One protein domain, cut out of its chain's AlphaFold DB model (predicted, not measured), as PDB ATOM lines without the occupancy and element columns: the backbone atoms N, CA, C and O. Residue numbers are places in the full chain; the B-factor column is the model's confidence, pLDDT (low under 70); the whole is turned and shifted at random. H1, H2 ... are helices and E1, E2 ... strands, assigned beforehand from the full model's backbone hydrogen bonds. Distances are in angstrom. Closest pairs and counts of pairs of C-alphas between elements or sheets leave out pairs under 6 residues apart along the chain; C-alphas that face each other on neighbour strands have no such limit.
ATOM      1  N   VAL A 655     207.305 150.311 240.513       78.69
ATOM      2  CA  VAL A 655     206.099 150.249 239.676       78.69
ATOM      3  C   VAL A 655     206.477 150.493 238.213       78.69
ATOM      4  O   VAL A 655     207.162 151.471 237.895       78.69
ATOM      5  N   ILE A 656     206.029 149.597 237.321       75.44
ATOM      6  CA  ILE A 656     206.201 149.769 235.873       75.44
ATOM      7  C   ILE A 656     205.500 151.061 235.428       75.44
ATOM      8  O   ILE A 656     204.318 151.253 235.700       75.44
ATOM      9  N   GLY A 657     206.235 151.936 234.744       70.31
ATOM     10  CA  GLY A 657     205.783 153.247 234.277       70.31
ATOM     11  C   GLY A 657     205.961 154.386 235.285       70.31
ATOM     12  O   GLY A 657     205.693 155.531 234.939       70.31
ATOM     13  N   THR A 658     206.414 154.113 236.515       77.62
ATOM     14  CA  THR A 658     206.687 155.158 237.526       77.62
ATOM     15  C   THR A 658     208.140 155.143 237.976       77.62
ATOM     16  O   THR A 658     208.825 156.155 237.881       77.62
ATOM     17  N   ASN A 659     208.620 153.992 238.448       72.69
ATOM     18  CA  ASN A 659     209.987 153.837 238.954       72.69
ATOM     19  C   ASN A 659     210.886 153.073 237.975       72.69
ATOM     20  O   ASN A 659     212.100 153.233 238.014       72.69
ATOM     21  N   VAL A 660     210.295 152.228 237.122       71.25
ATOM     22  CA  VAL A 660     210.985 151.436 236.092       71.25
ATOM     23  C   VAL A 660     210.113 151.419 234.847       71.25
ATOM     24  O   VAL A 660     208.900 151.289 234.955       71.25
ATOM     25  N   GLN A 661     210.691 151.548 233.663       73.25
ATOM     26  CA  GLN A 661     209.938 151.505 232.410       73.25
ATOM     27  C   GLN A 661     209.511 150.062 232.070       73.25
ATOM     28  O   GLN A 661     210.234 149.120 232.393       73.25
ATOM     29  N   ALA A 662     208.330 149.861 231.467       73.62
ATOM     30  CA  ALA A 662     207.969 148.545 230.921       73.62
ATOM     31  C   ALA A 662     208.971 148.192 229.816       73.62
ATOM     32  O   ALA A 662     209.338 149.086 229.055       73.62
ATOM     33  N   HIS A 663     209.405 146.927 229.729       73.12
ATOM     34  CA  HIS A 663     210.130 146.497 228.535       73.12
ATOM     35  C   HIS A 663     209.175 146.595 227.349       73.12
ATOM     36  O   HIS A 663     208.027 146.153 227.426       73.12
ATOM     37  N   ASP A 664     209.653 147.276 226.326       77.38
ATOM     38  CA  ASP A 664     208.937 147.627 225.120       77.38
ATOM     39  C   ASP A 664     210.006 147.664 224.032       77.38
ATOM     40  O   ASP A 664     211.029 148.345 224.182       77.38
ATOM     41  N   ASP A 665     209.801 146.872 222.984       69.50
ATOM     42  CA  ASP A 665     210.803 146.650 221.940       69.50
ATOM     43  C   ASP A 665     211.191 147.971 221.240       69.50
ATOM     44  O   ASP A 665     212.339 148.160 220.819       69.50
ATOM     45  N   VAL A 666     210.280 148.949 221.210       71.69
ATOM     46  CA  VAL A 666     210.516 150.293 220.663       71.69
ATOM     47  C   VAL A 666     211.421 151.089 221.582       71.69
ATOM     48  O   VAL A 666     212.365 151.731 221.124       71.69
ATOM     49  N   LEU A 667     211.164 151.049 222.887       74.31
ATOM     50  CA  LEU A 667     211.977 151.725 223.895       74.31
ATOM     51  C   LEU A 667     213.372 151.110 224.031       74.31
ATOM     52  O   LEU A 667     214.321 151.854 224.273       74.31
ATOM     53  N   ASP A 668     213.527 149.808 223.797       72.31
ATOM     54  CA  ASP A 668     214.836 149.144 223.708       72.31
ATOM     55  C   ASP A 668     215.611 149.624 222.467       72.31
ATOM     56  O   ASP A 668     216.792 149.984 222.535       72.31
ATOM     57  N   THR A 669     214.908 149.770 221.341       70.38
ATOM     58  CA  THR A 669     215.461 150.337 220.101       70.38
ATOM     59  C   THR A 669     215.801 151.835 220.241       70.38
ATOM     60  O   THR A 669     216.789 152.312 219.686       70.38
ATOM     61  N   ILE A 670     215.035 152.598 221.030       74.50
ATOM     62  CA  ILE A 670     215.300 154.018 221.330       74.50
ATOM     63  C   ILE A 670     216.463 154.170 222.316       74.50
ATOM     64  O   ILE A 670     217.326 155.027 222.123       74.50
ATOM     65  N   SER A 671     216.501 153.353 223.375       71.31
ATOM     66  CA  SER A 671     217.522 153.440 224.424       71.31
ATOM     67  C   SER A 671     218.887 152.939 223.961       71.31
ATOM     68  O   SER A 671     219.893 153.454 224.424       71.31
ATOM     69  N   SER A 672     218.950 152.014 222.999       65.19
ATOM     70  CA  SER A 672     220.204 151.604 222.347       65.19
ATOM     71  C   SER A 672     220.742 152.650 221.358       65.19
ATOM     72  O   SER A 672     221.914 152.616 220.983       65.19
ATOM     73  N   ALA A 673     219.936 153.649 220.988       64.62
ATOM     74  CA  ALA A 673     220.296 154.711 220.052       64.62
ATOM     75  C   ALA A 673     220.914 155.973 220.715       64.62
ATOM     76  O   ALA A 673     220.811 157.067 220.143       64.62
ATOM     77  N   ILE A 674     221.574 155.849 221.885       57.62
ATOM     78  CA  ILE A 674     222.042 156.974 222.736       57.62
ATOM     79  C   ILE A 674     222.902 158.013 221.981       57.62
ATOM     80  O   ILE A 674     224.008 157.746 221.519       57.62
ATOM     81  N   ASN A 675     222.353 159.233 221.922       58.41
ATOM     82  CA  ASN A 675     222.937 160.583 221.846       58.41
ATOM     83  C   ASN A 675     224.368 160.752 221.300       58.41
ATOM     84  O   ASN A 675     225.272 161.183 222.018       58.41
ATOM     85  N   SER A 676     224.559 160.565 219.993       62.88
ATOM     86  CA  SER A 676     225.618 161.314 219.304       62.88
ATOM     87  C   SER A 676     225.070 162.690 218.936       62.88
ATOM     88  O   SER A 676     223.920 162.802 218.505       62.88
ATOM     89  N   ALA A 677     225.879 163.739 219.103       60.50
ATOM     90  CA  ALA A 677     225.495 165.079 218.680       60.50
ATOM     91  C   ALA A 677     225.039 165.055 217.212       60.50
ATOM     92  O   ALA A 677     225.654 164.385 216.383       60.50
ATOM     93  N   ASN A 678     224.002 165.835 216.891       67.56
ATOM     94  CA  ASN A 678     223.539 166.068 215.520       67.56
ATOM     95  C   ASN A 678     222.753 164.908 214.893       67.56
ATOM     96  O   ASN A 678     222.861 164.698 213.690       67.56
ATOM     97  N   GLN A 679     221.962 164.157 215.664       76.00
ATOM     98  CA  GLN A 679     221.101 163.081 215.151       76.00
ATOM     99  C   GLN A 679     219.707 163.132 215.813       76.00
ATOM    100  O   GLN A 679     219.599 163.567 216.955       76.00
ATOM    101  N   TYR A 680     218.650 162.737 215.093       73.00
ATOM    102  CA  TYR A 680     217.276 162.585 215.602       73.00
ATOM    103  C   TYR A 680     216.787 161.152 215.384       73.00
ATOM    104  O   TYR A 680     217.292 160.448 214.508       73.00
ATOM    105  N   LEU A 681     215.805 160.720 216.170       78.94
ATOM    106  CA  LEU A 681     215.170 159.413 216.023       78.94
ATOM    107  C   LEU A 681     213.841 159.531 215.267       78.94
ATOM    108  O   LEU A 681     213.073 160.458 215.518       78.94
ATOM    109  N   TYR A 682     213.550 158.567 214.394       76.38
ATOM    110  CA  TYR A 682     212.255 158.423 213.721       76.38
ATOM    111  C   TYR A 682     211.851 156.948 213.608       76.38
ATOM    112  O   TYR A 682     212.711 156.066 213.583       76.38
ATOM    113  N   SER A 683     210.545 156.673 213.543       72.38
ATOM    114  CA  SER A 683     210.019 155.319 213.352       72.38
ATOM    115  C   SER A 683     210.136 154.911 211.887       72.38
ATOM    116  O   SER A 683     209.629 155.617 211.016       72.38
ATOM    117  N   ASN A 684     210.766 153.776 211.599       71.06
ATOM    118  CA  ASN A 684     210.842 153.212 210.245       71.06
ATOM    119  C   ASN A 684     209.937 151.975 210.064       71.06
ATOM    120  O   ASN A 684     209.976 151.334 209.017       71.06
ATOM    121  N   GLY A 685     209.114 151.662 211.064       69.62
ATOM    122  CA  GLY A 685     208.109 150.603 211.047       69.62
ATOM    123  C   GLY A 685     207.285 150.617 212.335       69.62
ATOM    124  O   GLY A 685     207.606 151.364 213.263       69.62
ATOM    125  N   ALA A 686     206.228 149.799 212.395       59.72
ATOM    126  CA  ALA A 686     205.544 149.527 213.658       59.72
ATOM    127  C   ALA A 686     206.557 148.876 214.609       59.72
ATOM    128  O   ALA A 686     207.175 147.873 214.262       59.72
ATOM    129  N   ASP A 687     206.770 149.516 215.750       64.00
ATOM    130  CA  ASP A 687     207.691 149.109 216.806       64.00
ATOM    131  C   ASP A 687     209.206 149.112 216.471       64.00
ATOM    132  O   ASP A 687     210.003 148.493 217.173       64.00
ATOM    133  N   SER A 688     209.640 149.865 215.445       65.88
ATOM    134  CA  SER A 688     211.057 149.992 215.045       65.88
ATOM    135  C   SER A 688     211.493 151.451 214.862       65.88
ATOM    136  O   SER A 688     210.848 152.231 214.156       65.88
ATOM    137  N   MET A 689     212.619 151.819 215.483       75.06
ATOM    138  CA  MET A 689     213.167 153.180 215.502       75.06
ATOM    139  C   MET A 689     214.569 153.219 214.886       75.06
ATOM    140  O   MET A 689     215.389 152.326 215.076       75.06
ATOM    141  N   THR A 690     214.870 154.270 214.129       73.44
ATOM    142  CA  THR A 690     216.166 154.462 213.465       73.44
ATOM    143  C   THR A 690     216.650 155.900 213.613       73.44
ATOM    144  O   THR A 690     215.896 156.810 213.961       73.44
ATOM    145  N   ARG A 691     217.952 156.102 213.395       75.06
ATOM    146  CA  ARG A 691     218.647 157.381 213.570       75.06
ATOM    147  C   ARG A 691     218.781 158.088 212.223       75.06
ATOM    148  O   ARG A 691     219.257 157.499 211.256       75.06
ATOM    149  N   GLY A 692     218.416 159.362 212.174       71.25
ATOM    150  CA  GLY A 692     218.724 160.273 211.074       71.25
ATOM    151  C   GLY A 692     219.737 161.325 211.518       71.25
ATOM    152  O   GLY A 692     219.682 161.807 212.646       71.25
ATOM    153  N   THR A 693     220.673 161.711 210.656       75.12
ATOM    154  CA  THR A 693     221.641 162.778 210.963       75.12
ATOM    155  C   THR A 693     221.003 164.154 210.742       75.12
ATOM    156  O   THR A 693     220.542 164.457 209.646       75.12
ATOM    157  N   ILE A 694     220.984 165.006 211.770       72.19
ATOM    158  CA  ILE A 694     220.573 166.414 211.698       72.19
ATOM    159  C   ILE A 694     221.788 167.264 211.324       72.19
ATOM    160  O   ILE A 694     222.756 167.378 212.078       72.19
ATOM    161  N   THR A 695     221.737 167.931 210.178       71.94
ATOM    162  CA  THR A 695     222.806 168.841 209.751       71.94
ATOM    163  C   THR A 695     222.943 170.053 210.687       71.94
ATOM    164  O   THR A 695     222.048 170.368 211.471       71.94
ATOM    165  N   SER A 696     224.078 170.758 210.634       72.12
ATOM    166  CA  SER A 696     224.305 171.989 211.419       72.12
ATOM    167  C   SER A 696     223.244 173.058 211.191       72.12
ATOM    168  O   SER A 696     222.831 173.712 212.143       72.12
ATOM    169  N   PHE A 697     222.755 173.171 209.961       74.25
ATOM    170  CA  PHE A 697     221.666 174.069 209.601       74.25
ATOM    171  C   PHE A 697     220.328 173.646 210.216       74.25
ATOM    172  O   PHE A 697     219.662 174.454 210.854       74.25
ATOM    173  N   ALA A 698     219.963 172.365 210.089       73.38
ATOM    174  CA  ALA A 698     218.719 171.854 210.658       73.38
ATOM    175  C   ALA A 698     218.711 171.950 212.192       73.38
ATOM    176  O   ALA A 698     217.668 172.222 212.773       73.38
ATOM    177  N   ARG A 699     219.867 171.826 212.859       76.25
ATOM    178  CA  ARG A 699     219.963 172.121 214.297       76.25
ATOM    179  C   ARG A 699     219.726 173.588 214.616       76.25
ATOM    180  O   ARG A 699     219.000 173.853 215.558       76.25
ATOM    181  N   GLY A 700     220.302 174.510 213.842       75.12
ATOM    182  CA  GLY A 700     220.045 175.942 214.016       75.12
ATOM    183  C   GLY A 700     218.556 176.263 213.900       75.12
ATOM    184  O   GLY A 700     218.031 177.015 214.704       75.12
ATOM    185  N   LEU A 701     217.865 175.604 212.967       76.38
ATOM    186  CA  LEU A 701     216.438 175.803 212.747       76.38
ATOM    187  C   LEU A 701     215.538 175.155 213.813       76.38
ATOM    188  O   LEU A 701     214.470 175.677 214.119       76.38
ATOM    189  N   LEU A 702     215.947 174.004 214.353       75.44
ATOM    190  CA  LEU A 702     215.210 173.274 215.392       75.44
ATOM    191  C   LEU A 702     215.476 173.820 216.808       75.44
ATOM    192  O   LEU A 702     214.644 173.621 217.688       75.44
ATOM    193  N   ASP A 703     216.607 174.502 217.017       78.19
ATOM    194  CA  ASP A 703     216.977 175.197 218.265       78.19
ATOM    195  C   ASP A 703     216.416 176.635 218.330       78.19
ATOM    196  O   ASP A 703     216.504 177.323 219.348       78.19
ATOM    197  N   ASP A 704     215.796 177.114 217.247       84.19
ATOM    198  CA  ASP A 704     215.224 178.452 217.197       84.19
ATOM    199  C   ASP A 704     213.996 178.582 218.107       84.19
ATOM    200  O   ASP A 704     212.921 178.036 217.862       84.19
ATOM    201  N   SER A 705     214.151 179.393 219.158       79.06
ATOM    202  CA  SER A 705     213.175 179.576 220.248       79.06
ATOM    203  C   SER A 705     211.765 180.016 219.834       79.06
ATOM    204  O   SER A 705     210.843 179.976 220.650       79.06
ATOM    205  N   ASN A 706     211.578 180.488 218.600       72.06
ATOM    206  CA  ASN A 706     210.278 180.830 218.037       72.06
ATOM    207  C   ASN A 706     210.351 180.942 216.507       72.06
ATOM    208  O   ASN A 706     211.417 181.064 215.903       72.06
ATOM    209  N   ALA A 707     209.178 180.996 215.876       69.50
ATOM    210  CA  ALA A 707     209.053 181.093 214.426       69.50
ATOM    211  C   ALA A 707     209.731 182.337 213.814       69.50
ATOM    212  O   ALA A 707     210.047 182.326 212.628       69.50
TER     213      ALA A 707
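This is residues 655 to 707 of the 1012 residues of the protein "Peptidase S74 domain-containing protein" of bacterium (UniProt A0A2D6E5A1). What is the shape? A tail that stands free, residues 655 to 663, leads into short helix H1, which sits by a two-strand hairpin, E1 and E2; H2 follows at the hairpin's other end. What makes it up? The printed part has 53 residues, ordered H1, E1, E2, H2, of mixed class, with one antiparallel sheet. Is it compact? It is loose, with a radius of gyration of the C-alphas of 14.3 A, spanning 39 by 24 by 19 A.

Where does H1 come closest to E2? Between H1, residues 665 to 671, and E2, residues 688 to 693, the closest C-alphas are those of Val 666 and Ser 688, 5.7 A apart. How do the strands pair? E1, residues 679 to 685, and E2 are an antiparallel hairpin at 147 degrees; N 680 and O 692 are within hydrogen-bond range at 2.8 A. And H2? H2, residues 696 to 702, is apart from H1 and E1; in both helices every O i to N i+4 pair is within hydrogen-bond range.

How long are the strands? E1 measures 18.5 A and E2 17.1 A. Where are the anchors? C-alpha 665 begins H1 at (210.803, 146.650, 221.940); C-alpha 702 ends H2 at (215.210, 173.274, 215.392).

How far does it reach? The C-alphas farthest apart, of Val 655 and Phe 697, are 41.4 A apart. Is it cut or uncertain? The printed part has no cut; 13 residues have pLDDT under 70, among them 672 to 678.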